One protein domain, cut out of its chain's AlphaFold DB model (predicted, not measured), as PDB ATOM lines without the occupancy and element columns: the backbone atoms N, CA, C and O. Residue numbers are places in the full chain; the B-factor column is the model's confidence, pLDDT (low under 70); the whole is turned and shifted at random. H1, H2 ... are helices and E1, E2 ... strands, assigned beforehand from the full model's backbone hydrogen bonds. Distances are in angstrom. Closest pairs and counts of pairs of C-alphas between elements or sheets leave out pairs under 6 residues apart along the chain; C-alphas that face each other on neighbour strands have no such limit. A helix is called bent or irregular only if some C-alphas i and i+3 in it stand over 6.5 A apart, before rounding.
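Overview. This is residues 22 to 104 of the 252 residues of an uncharacterized protein of Euryarchaeota archaeon (UniProt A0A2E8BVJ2). A strongly twisted sheet of four antiparallel strands curls round H2, which covers one face of it, making two layers, helix over sheet. The long helix H4 runs beside H2 the opposite way, along the E4 edge of the sheet, while the small helices H1 and H3 sit at opposite ends of the whole. The printed part has 83 residues, with four named helices and four named strands in the order E1 E2 H1 E3 E4 H2 H3 H4; the sheet order is E1 E2 E3 E4, and the class is mixed, helices and strands. It is compact, with a radius of gyration of the C-alphas of 12.5 A and spans of 36 by 28 by 17 A.

Arrangement. In the sheet, edge strand E1, residues 22 to 25, and E2, residues 28 to 32, form an antiparallel hairpin, with N 30 and O 22 2.8 A apart. E2 is antiparallel to E3, residues 42 to 47, with N 31 and O 44 at 2.8 A. E3 and edge strand E4, residues 53 to 59, form another antiparallel hairpin, with N 58 and O 43 at 2.8 A. The sheet curls round H2, residues 60 to 70; the closest C-alphas of E3 and H2 are those of Leu 42 and Glu 60, 6.3 A. H4, residues 86 to 104, touches H2 with its residues 91 to 99 alone, at a shallow tilt of 28 degrees, opposite ways; their closest C-alphas are those of Ile 66 and Ala 95, 5.9 A. H4 only grazes the sheet, with its residues 89 to 99. H3, residues 79 to 84, only just touches H4, with 3 pairs of C-alphas within 8 A, and only at the corner by their link; the closest C-alphas are those of Ile 82 and His 88, 5.9 A. H3 and H1, residues 38 to 41, only graze the sheet and are apart from each other. Every O i to N i+4 pair is within hydrogen-bond range in H3 and H4, 5 of 7 are in H2, and H1 is too short for such a pair.

Along the chain. E1 begins at C-alpha 22, (270.831, 332.155, 416.321). E3 is 16.7 A long and E4 14.8 A, from first to last C-alpha. H2 measures 15.2 A and is irregular, with C-alphas 61 and 64 7.3 A apart. H4 measures 26.5 A, from C-alpha 86 at (254.667, 314.035, 427.709) to C-alpha 104 at (245.222, 338.771, 427.923).

Size, cuts and confidence. The two C-alphas farthest apart are those of Lys 36 and Thr 86, 37.6 A. The printed part has no cut and no long link. Mean pLDDT of the printed part is 83.4; residues 33 to 42 are under 70.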
ATOM      1  N   VAL A  22     270.006 331.977 415.118       82.44
ATOM      2  CA  VAL A  22     270.831 332.155 416.321       82.44
ATOM      3  C   VAL A  22     270.594 330.968 417.241       82.44
ATOM      4  O   VAL A  22     269.449 330.583 417.469       82.44
ATOM      5  N   HIS A  23     271.657 330.373 417.783       86.25
ATOM      6  CA  HIS A  23     271.512 329.296 418.762       86.25
ATOM      7  C   HIS A  23     270.693 329.761 419.969       86.25
ATOM      8  O   HIS A  23     270.973 330.809 420.553       86.25
ATOM      9  N   PHE A  24     269.692 328.965 420.353       88.31
ATOM     10  CA  PHE A  24     268.835 329.273 421.495       88.31
ATOM     11  C   PHE A  24     269.169 328.404 422.707       88.31
ATOM     12  O   PHE A  24     269.552 328.919 423.763       88.31
ATOM     13  N   LEU A  25     269.057 327.091 422.507       90.38
ATOM     14  CA  LEU A  25     269.363 325.994 423.424       90.38
ATOM     15  C   LEU A  25     270.002 324.849 422.604       90.38
ATOM     16  O   LEU A  25     269.974 324.896 421.363       90.38
ATOM     17  N   PRO A  26     270.615 323.828 423.234       91.88
ATOM     18  CA  PRO A  26     270.927 322.575 422.538       91.88
ATOM     19  C   PRO A  26     269.695 322.105 421.756       91.88
ATOM     20  O   PRO A  26     268.594 322.216 422.267       91.88
ATOM     21  N   GLY A  27     269.850 321.748 420.478       89.38
ATOM     22  CA  GLY A  27     268.725 321.335 419.625       89.38
ATOM     23  C   GLY A  27     267.698 322.404 419.209       89.38
ATOM     24  O   GLY A  27     266.893 322.139 418.323       89.38
ATOM     25  N   LEU A  28     267.758 323.645 419.721       91.31
ATOM     26  CA  LEU A  28     266.855 324.741 419.318       91.31
ATOM     27  C   LEU A  28     267.584 325.955 418.733       91.31
ATOM     28  O   LEU A  28     268.659 326.361 419.195       91.31
ATOM     29  N   VAL A  29     266.954 326.599 417.753       90.62
ATOM     30  CA  VAL A  29     267.427 327.847 417.137       90.62
ATOM     31  C   VAL A  29     266.317 328.896 417.076       90.62
ATOM     32  O   VAL A  29     265.136 328.576 416.948       90.62
ATOM     33  N   LEU A  30     266.709 330.165 417.177       89.38
ATOM     34  CA  LEU A  30     265.856 331.326 416.954       89.38
ATOM     35  C   LEU A  30     265.920 331.745 415.492       89.38
ATOM     36  O   LEU A  30     267.005 331.980 414.961       89.38
ATOM     37  N   ASN A  31     264.752 331.931 414.886       84.94
ATOM     38  CA  ASN A  31     264.592 332.470 413.546       84.94
ATOM     39  C   ASN A  31     263.827 333.789 413.617       84.94
ATOM     40  O   ASN A  31     262.661 333.814 414.017       84.94
ATOM     41  N   ARG A  32     264.471 334.882 413.210       75.56
ATOM     42  CA  ARG A  32     263.844 336.210 413.159       75.56
ATOM     43  C   ARG A  32     263.267 336.485 411.783       75.56
ATOM     44  O   ARG A  32     263.986 336.348 410.792       75.56
ATOM     45  N   ALA A  33     262.009 336.916 411.721       64.31
ATOM     46  CA  ALA A  33     261.441 337.426 410.480       64.31
ATOM     47  C   ALA A  33     262.248 338.650 409.990       64.31
ATOM     48  O   ALA A  33     262.698 339.452 410.811       64.31
ATOM     49  N   PRO A  34     262.473 338.810 408.674       57.59
ATOM     50  CA  PRO A  34     263.198 339.960 408.150       57.59
ATOM     51  C   PRO A  34     262.481 341.286 408.463       57.59
ATOM     52  O   PRO A  34     261.256 341.384 408.425       57.59
ATOM     53  N   ASP A  35     263.303 342.300 408.727       55.97
ATOM     54  CA  ASP A  35     263.071 343.572 409.436       55.97
ATOM     55  C   ASP A  35     262.099 344.588 408.783       55.97
ATOM     56  O   ASP A  35     262.287 345.796 408.870       55.97
ATOM     57  N   LYS A  36     261.077 344.141 408.041       50.31
ATOM     58  CA  LYS A  36     260.242 345.034 407.205       50.31
ATOM     59  C   LYS A  36     258.783 345.188 407.638       50.31
ATOM     60  O   LYS A  36     258.025 345.859 406.944       50.31
ATOM     61  N   SER A  37     258.351 344.608 408.759       51.69
ATOM     62  CA  SER A  37     256.980 344.814 409.258       51.69
ATOM     63  C   SER A  37     256.881 344.656 410.778       51.69
ATOM     64  O   SER A  37     257.840 344.221 411.405       51.69
ATOM     65  N   ARG A  38     255.716 344.946 411.387       51.50
ATOM     66  CA  ARG A  38     255.443 344.683 412.823       51.50
ATOM     67  C   ARG A  38     255.763 343.238 413.257       51.50
ATOM     68  O   ARG A  38     255.984 343.011 414.440       51.50
ATOM     69  N   SER A  39     255.846 342.281 412.326       48.91
ATOM     70  CA  SER A  39     256.307 340.909 412.589       48.91
ATOM     71  C   SER A  39     257.814 340.770 412.853       48.91
ATOM     72  O   SER A  39     258.245 339.711 413.293       48.91
ATOM     73  N   ALA A  40     258.617 341.819 412.647       50.47
ATOM     74  CA  ALA A  40     260.058 341.834 412.923       50.47
ATOM     75  C   ALA A  40     260.398 341.673 414.418       50.47
ATOM     76  O   ALA A  40     261.521 341.322 414.758       50.47
ATOM     77  N   GLN A  41     259.423 341.885 415.310       58.19
ATOM     78  CA  GLN A  41     259.567 341.693 416.761       58.19
ATOM     79  C   GLN A  41     259.185 340.280 417.233       58.19
ATOM     80  O   GLN A  41     259.201 339.998 418.435       58.19
ATOM     81  N   LEU A  42     258.799 339.405 416.301       64.81
ATOM     82  CA  LEU A  42     258.328 338.056 416.575       64.81
ATOM     83  C   LEU A  42     259.365 337.042 416.078       64.81
ATOM     84  O   LEU A  42     259.813 337.086 414.931       64.81
ATOM     85  N   THR A  43     259.758 336.129 416.964       80.44
ATOM     86  CA  THR A  43     260.780 335.111 416.707       80.44
ATOM     87  C   THR A  43     260.157 333.720 416.723       80.44
ATOM     88  O   THR A  43     259.347 333.412 417.594       80.44
ATOM     89  N   ASN A  44     260.552 332.856 415.790       86.12
ATOM     90  CA  ASN A  44     260.188 331.442 415.833       86.12
ATOM     91  C   ASN A  44     261.318 330.649 416.492       86.12
ATOM     92  O   ASN A  44     262.482 330.804 416.117       86.12
ATOM     93  N   ILE A  45     260.979 329.782 417.441       88.88
ATOM     94  CA  ILE A  45     261.902 328.800 418.013       88.88
ATOM     95  C   ILE A  45     261.683 327.498 417.255       88.88
ATOM     96  O   ILE A  45     260.593 326.929 417.315       88.88
ATOM     97  N   THR A  46     262.696 327.029 416.530       90.19
ATOM     98  CA  THR A  46     262.613 325.793 415.744       90.19
ATOM     99  C   THR A  46     263.602 324.756 416.246       90.19
ATOM    100  O   THR A  46     264.673 325.097 416.754       90.19
ATOM    101  N   HIS A  47     263.269 323.488 416.036       91.12
ATOM    102  CA  HIS A  47     264.210 322.390 416.152       91.12
ATOM    103  C   HIS A  47     265.335 322.565 415.125       91.12
ATOM    104  O   HIS A  47     265.084 322.893 413.961       91.12
ATOM    105  N   ARG A  48     266.579 322.401 415.572       86.75
ATOM    106  CA  ARG A  48     267.790 322.745 414.819       86.75
ATOM    107  C   ARG A  48     267.926 321.921 413.547       86.75
ATOM    108  O   ARG A  48     268.154 322.494 412.488       86.75
ATOM    109  N   ASP A  49     267.754 320.609 413.662       84.81
ATOM    110  CA  ASP A  49     268.129 319.691 412.580       84.81
ATOM    111  C   ASP A  49     267.023 319.540 411.535       84.81
ATOM    112  O   ASP A  49     267.275 319.219 410.379       84.81
ATOM    113  N   THR A  50     265.778 319.803 411.929       84.88
ATOM    114  CA  THR A  50     264.596 319.595 411.078       84.88
ATOM    115  C   THR A  50     263.945 320.899 410.634       84.88
ATOM    116  O   THR A  50     263.136 320.897 409.709       84.88
ATOM    117  N   GLY A  51     264.250 322.016 411.302       82.00
ATOM    118  CA  GLY A  51     263.625 323.314 411.049       82.00
ATOM    119  C   GLY A  51     262.155 323.406 411.473       82.00
ATOM    120  O   GLY A  51     261.516 324.423 411.204       82.00
ATOM    121  N   VAL A  52     261.603 322.381 412.131       84.25
ATOM    122  CA  VAL A  52     260.208 322.387 412.597       84.25
ATOM    123  C   VAL A  52     260.042 323.382 413.738       84.25
ATOM    124  O   VAL A  52     260.835 323.401 414.676       84.25
ATOM    125  N   ALA A  53     259.006 324.214 413.664       84.81
ATOM    126  CA  ALA A  53     258.698 325.178 414.710       84.81
ATOM    127  C   ALA A  53     258.185 324.483 415.976       84.81
ATOM    128  O   ALA A  53     257.187 323.768 415.938       84.81
ATOM    129  N   ILE A  54     258.861 324.745 417.093       90.62
ATOM    130  CA  ILE A  54     258.430 324.371 418.444       90.62
ATOM    131  C   ILE A  54     257.520 325.462 419.010       90.62
ATOM    132  O   ILE A  54     256.463 325.165 419.554       90.62
ATOM    133  N   LEU A  55     257.896 326.732 418.826       89.06
ATOM    134  CA  LEU A  55     257.067 327.892 419.155       89.06
ATOM    135  C   LEU A  55     257.119 328.908 418.016       89.06
ATOM    136  O   LEU A  55     258.189 329.200 417.479       89.06
ATOM    137  N   ASN A  56     255.963 329.476 417.677       86.75
ATOM    138  CA  ASN A  56     255.837 330.533 416.678       86.75
ATOM    139  C   ASN A  56     255.484 331.861 417.344       86.75
ATOM    140  O   ASN A  56     254.809 331.882 418.370       86.75
ATOM    141  N   TYR A  57     255.893 332.957 416.709       83.88
ATOM    142  CA  TYR A  57     255.510 334.316 417.094       83.88
ATOM    143  C   TYR A  57     255.886 334.721 418.528       83.88
ATOM    144  O   TYR A  57     255.145 335.443 419.186       83.88
ATOM    145  N   VAL A  58     257.051 334.292 419.016       84.75
ATOM    146  CA  VAL A  58     257.518 334.631 420.365       84.75
ATOM    147  C   VAL A  58     257.986 336.091 420.398       84.75
ATOM    148  O   VAL A  58     258.937 336.425 419.679       84.75
ATOM    149  N   PRO A  59     257.381 336.971 421.217       82.25
ATOM    150  CA  PRO A  59     257.853 338.345 421.363       82.25
ATOM    151  C   PRO A  59     259.281 338.378 421.915       82.25
ATOM    152  O   PRO A  59     259.588 337.672 422.876       82.25
ATOM    153  N   GLU A  60     260.157 339.233 421.376       82.38
ATOM    154  CA  GLU A  60     261.568 339.275 421.812       82.38
ATOM    155  C   GLU A  60     261.737 339.479 423.329       82.38
ATOM    156  O   GLU A  60     262.602 338.862 423.952       82.38
ATOM    157  N   GLY A  61     260.869 340.289 423.947       79.69
ATOM    158  CA  GLY A  61     260.884 340.522 425.394       79.69
ATOM    159  C   GLY A  61     260.579 339.280 426.248       79.69
ATOM    160  O   GLY A  61     260.928 339.271 427.426       79.69
ATOM    161  N   ASP A  62     259.969 338.238 425.674       83.19
ATOM    162  CA  ASP A  62     259.638 336.990 426.377       83.19
ATOM    163  C   ASP A  62     260.723 335.919 426.243       83.19
ATOM    164  O   ASP A  62     260.733 334.958 427.016       83.19
ATOM    165  N   LEU A  63     261.685 336.101 425.328       86.88
ATOM    166  CA  LEU A  63     262.743 335.125 425.063       86.88
ATOM    167  C   LEU A  63     263.486 334.663 426.326       86.88
ATOM    168  O   LEU A  63     263.678 333.455 426.454       86.88
ATOM    169  N   PRO A  64     263.863 335.521 427.299       86.50
ATOM    170  CA  PRO A  64     264.531 335.049 428.513       86.50
ATOM    171  C   PRO A  64     263.673 334.094 429.353       86.50
ATOM    172  O   PRO A  64     264.192 333.136 429.926       86.50
ATOM    173  N   ARG A  65     262.359 334.332 429.439       83.44
ATOM    174  CA  ARG A  65     261.449 333.496 430.236       83.44
ATOM    175  C   ARG A  65     261.088 332.212 429.502       83.44
ATOM    176  O   ARG A  65     261.150 331.152 430.116       83.44
ATOM    177  N   ILE A  66     260.821 332.297 428.200       89.69
ATOM    178  CA  ILE A  66     260.622 331.127 427.339       89.69
ATOM    179  C   ILE A  66     261.870 330.243 427.358       89.69
ATOM    180  O   ILE A  66     261.754 329.040 427.559       89.69
ATOM    181  N   LYS A  67     263.072 330.828 427.274       90.44
ATOM    182  CA  LYS A  67     264.335 330.084 427.377       90.44
ATOM    183  C   LYS A  67     264.433 329.307 428.686       90.44
ATOM    184  O   LYS A  67     264.781 328.137 428.654       90.44
ATOM    185  N   ARG A  68     264.111 329.933 429.825       88.12
ATOM    186  CA  ARG A  68     264.100 329.249 431.133       88.12
ATOM    187  C   ARG A  68     263.075 328.119 431.203       88.12
ATOM    188  O   ARG A  68     263.353 327.116 431.845       88.12
ATOM    189  N   SER A  69     261.915 328.283 430.567       88.75
ATOM    190  CA  SER A  69     260.900 327.229 430.490       88.75
ATOM    191  C   SER A  69     261.412 326.045 429.678       88.75
ATOM    192  O   SER A  69     261.438 324.927 430.175       88.75
ATOM    193  N   LEU A  70     261.881 326.300 428.454       91.44
ATOM    194  CA  LEU A  70     262.344 325.244 427.559       91.44
ATOM    195  C   LEU A  70     263.615 324.561 428.083       91.44
ATOM    196  O   LEU A  70     263.764 323.364 427.905       91.44
ATOM    197  N   ALA A  71     264.501 325.263 428.792       92.00
ATOM    198  CA  ALA A  71     265.739 324.685 429.333       92.00
ATOM    199  C   ALA A  71     265.539 323.555 430.370       92.00
ATOM    200  O   ALA A  71     266.528 323.012 430.852       92.00
ATOM    201  N   GLN A  72     264.295 323.229 430.731       91.12
ATOM    202  CA  GLN A  72     263.953 322.104 431.606       91.12
ATOM    203  C   GLN A  72     264.080 320.742 430.911       91.12
ATOM    204  O   GLN A  72     264.186 319.733 431.596       91.12
ATOM    205  N   GLU A  73     264.105 320.716 429.577       95.12
ATOM    206  CA  GLU A  73     264.146 319.486 428.780       95.12
ATOM    207  C   GLU A  73     265.324 319.491 427.797       95.12
ATOM    208  O   GLU A  73     265.866 320.549 427.445       95.12
ATOM    209  N   ASP A  74     265.712 318.299 427.336       94.12
ATOM    210  CA  ASP A  74     266.733 318.118 426.304       94.12
ATOM    211  C   ASP A  74     266.121 318.131 424.900       94.12
ATOM    212  O   ASP A  74     265.505 317.172 424.445       94.12
ATOM    213  N   TRP A  75     266.364 319.216 424.173       93.75
ATOM    214  CA  TRP A  75     265.846 319.404 422.819       93.75
ATOM    215  C   TRP A  75     266.771 318.880 421.722       93.75
ATOM    216  O   TRP A  75     266.477 319.106 420.551       93.75
ATOM    217  N   SER A  76     267.899 318.249 422.071       92.44
ATOM    218  CA  SER A  76     268.794 317.610 421.096       92.44
ATOM    219  C   SER A  76     268.280 316.260 420.581       92.44
ATOM    220  O   SER A  76     268.854 315.704 419.646       92.44
ATOM    221  N   LEU A  77     267.191 315.761 421.171       91.88
ATOM    222  CA  LEU A  77     266.484 314.554 420.756       91.88
ATOM    223  C   LEU A  77     265.850 314.700 419.369       91.88
ATOM    224  O   LEU A  77     265.598 315.800 418.878       91.88
ATOM    225  N   SER A  78     265.519 313.573 418.739       92.50
ATOM    226  CA  SER A  78     264.778 313.598 417.482       92.50
ATOM    227  C   SER A  78     263.373 314.185 417.670       92.50
ATOM    228  O   SER A  78     262.769 314.117 418.742       92.50
ATOM    229  N   LEU A  79     262.782 314.705 416.587       86.38
ATOM    230  CA  LEU A  79     261.405 315.210 416.637       86.38
ATOM    231  C   LEU A  79     260.397 314.165 417.120       86.38
ATOM    232  O   LEU A  79     259.438 314.531 417.791       86.38
ATOM    233  N   GLY A  80     260.585 312.893 416.758       88.12
ATOM    234  CA  GLY A  80     259.705 311.820 417.213       88.12
ATOM    235  C   GLY A  80     259.717 311.730 418.735       88.12
ATOM    236  O   GLY A  80     258.667 311.808 419.364       88.12
ATOM    237  N   GLU A  81     260.905 311.664 419.330       92.00
ATOM    238  CA  GLU A  81     261.076 311.612 420.785       92.00
ATOM    239  C   GLU A  81     260.476 312.842 421.477       92.00
ATOM    240  O   GLU A  81     259.749 312.694 422.458       92.00
ATOM    241  N   ILE A  82     260.686 314.042 420.924       89.44
ATOM    242  CA  ILE A  82     260.113 315.288 421.453       89.44
ATOM    243  C   ILE A  82     258.577 315.268 421.395       89.44
ATOM    244  O   ILE A  82     257.918 315.566 422.389       89.44
ATOM    245  N   PHE A  83     257.976 314.922 420.250       86.31
ATOM    246  CA  PHE A  83     256.518 314.980 420.074       86.31
ATOM    247  C   PHE A  83     255.762 313.875 420.816       86.31
ATOM    248  O   PHE A  83     254.605 314.082 421.188       86.31
ATOM    249  N   TYR A  84     256.393 312.720 421.034       90.75
ATOM    250  CA  TYR A  84     255.816 311.637 421.830       90.75
ATOM    251  C   TYR A  84     256.125 311.764 423.329       90.75
ATOM    252  O   TYR A  84     255.534 311.040 424.129       90.75
ATOM    253  N   SER A  85     256.991 312.696 423.729       92.69
ATOM    254  CA  SER A  85     257.289 312.959 425.134       92.69
ATOM    255  C   SER A  85     256.215 313.826 425.798       92.69
ATOM    256  O   SER A  85     255.967 314.977 425.425       92.69
ATOM    257  N   THR A  86     255.609 313.291 426.860       92.38
ATOM    258  CA  THR A  86     254.667 314.035 427.709       92.38
ATOM    259  C   THR A  86     255.326 315.245 428.378       92.38
ATOM    260  O   THR A  86     254.680 316.283 428.503       92.38
ATOM    261  N   THR A  87     256.598 315.151 428.781       92.69
ATOM    262  CA  THR A  87     257.301 316.241 429.482       92.69
ATOM    263  C   THR A  87     257.572 317.418 428.550       92.69
ATOM    264  O   THR A  87     257.227 318.556 428.869       92.69
ATOM    265  N   HIS A  88     258.057 317.147 427.334       93.12
ATOM    266  CA  HIS A  88     258.260 318.177 426.312       93.12
ATOM    267  C   HIS A  88     256.951 318.877 425.967       93.12
ATOM    268  O   HIS A  88     256.900 320.106 425.891       93.12
ATOM    269  N   ARG A  89     255.868 318.106 425.816       89.12
ATOM    270  CA  ARG A  89     254.538 318.661 425.577       89.12
ATOM    271  C   ARG A  89     254.102 319.604 426.699       89.12
ATOM    272  O   ARG A  89     253.670 320.712 426.398       89.12
ATOM    273  N   GLN A  90     254.258 319.211 427.962       87.75
ATOM    274  CA  GLN A  90     253.909 320.054 429.111       87.75
ATOM    275  C   GLN A  90     254.724 321.351 429.147       87.75
ATOM    276  O   GLN A  90     254.177 322.421 429.414       87.75
ATOM    277  N   VAL A  91     256.019 321.284 428.835       89.88
ATOM    278  CA  VAL A  91     256.893 322.462 428.786       89.88
ATOM    279  C   VAL A  91     256.509 323.411 427.644       89.88
ATOM    280  O   VAL A  91     256.495 324.630 427.843       89.88
ATOM    281  N   ILE A  92     256.146 322.880 426.470       89.62
ATOM    282  CA  ILE A  92     255.633 323.675 425.341       89.62
ATOM    283  C   ILE A  92     254.301 324.319 425.712       89.62
ATOM    284  O   ILE A  92     254.140 325.522 425.529       89.62
ATOM    285  N   GLU A  93     253.362 323.545 426.255       86.94
ATOM    286  CA  GLU A  93     252.052 324.037 426.688       86.94
ATOM    287  C   GLU A  93     252.206 325.143 427.740       86.94
ATOM    288  O   GLU A  93     251.598 326.201 427.607       86.94
ATOM    289  N   GLY A  94     253.095 324.973 428.722       84.69
ATOM    290  CA  GLY A  94     253.405 326.008 429.710       84.69
ATOM    291  C   GLY A  94     253.972 327.289 429.088       84.69
ATOM    292  O   GLY A  94     253.578 328.393 429.469       84.69
ATOM    293  N   ALA A  95     254.858 327.165 428.097       86.19
ATOM    294  CA  ALA A  95     255.406 328.309 427.372       86.19
ATOM    295  C   ALA A  95     254.341 329.028 426.520       86.19
ATOM    296  O   ALA A  95     254.321 330.259 426.488       86.19
ATOM    297  N   VAL A  96     253.446 328.281 425.865       84.56
ATOM    298  CA  VAL A  96     252.317 328.830 425.094       84.56
ATOM    299  C   VAL A  96     251.329 329.547 426.009       84.56
ATOM    300  O   VAL A  96     250.992 330.700 425.744       84.56
ATOM    301  N   ASN A  97     250.929 328.908 427.108       81.75
ATOM    302  CA  ASN A  97     250.006 329.484 428.084       81.75
ATOM    303  C   ASN A  97     250.569 330.777 428.675       81.75
ATOM    304  O   ASN A  97     249.865 331.775 428.745       81.75
ATOM    305  N   TYR A  98     251.869 330.812 428.987       82.38
ATOM    306  CA  TYR A  98     252.513 332.039 429.450       82.38
ATOM    307  C   TYR A  98     252.367 333.210 428.460       82.38
ATOM    308  O   TYR A  98     252.124 334.344 428.875       82.38
ATOM    309  N   MET A  99     252.533 332.956 427.156       82.31
ATOM    310  CA  MET A  99     252.368 334.000 426.139       82.31
ATOM    311  C   MET A  99     250.908 334.458 426.040       82.31
ATOM    312  O   MET A  99     250.657 335.661 425.980       82.31
ATOM    313  N   ALA A 100     249.956 333.520 426.086       79.44
ATOM    314  CA  ALA A 100     248.527 333.821 426.056       79.44
ATOM    315  C   ALA A 100     248.084 334.660 427.270       79.44
ATOM    316  O   ALA A 100     247.459 335.707 427.091       79.44
ATOM    317  N   ASP A 101     248.490 334.264 428.480       80.06
ATOM    318  CA  ASP A 101     248.209 334.978 429.733       80.06
ATOM    319  C   ASP A 101     248.770 336.405 429.715       80.06
ATOM    320  O   ASP A 101     248.158 337.353 430.205       80.06
ATOM    321  N   ARG A 102     249.957 336.592 429.128       79.62
ATOM    322  CA  ARG A 102     250.566 337.918 428.998       79.62
ATOM    323  C   ARG A 102     249.770 338.808 428.047       79.62
ATOM    324  O   ARG A 102     249.638 340.008 428.289       79.62
ATOM    325  N   ASP A 103     249.290 338.251 426.943       81.31
ATOM    326  CA  ASP A 103     248.522 339.008 425.962       81.31
ATOM    327  C   ASP A 103     247.125 339.358 426.479       81.31
ATOM    328  O   ASP A 103     246.647 340.462 426.210       81.31
ATOM    329  N   SER A 104     246.488 338.473 427.250       84.38
ATOM    330  CA  SER A 104     245.222 338.771 427.923       84.38
ATOM    331  C   SER A 104     245.398 339.856 428.992       84.38
ATOM    332  O   SER A 104     244.642 340.829 428.977       84.38
TER     333      SER A 104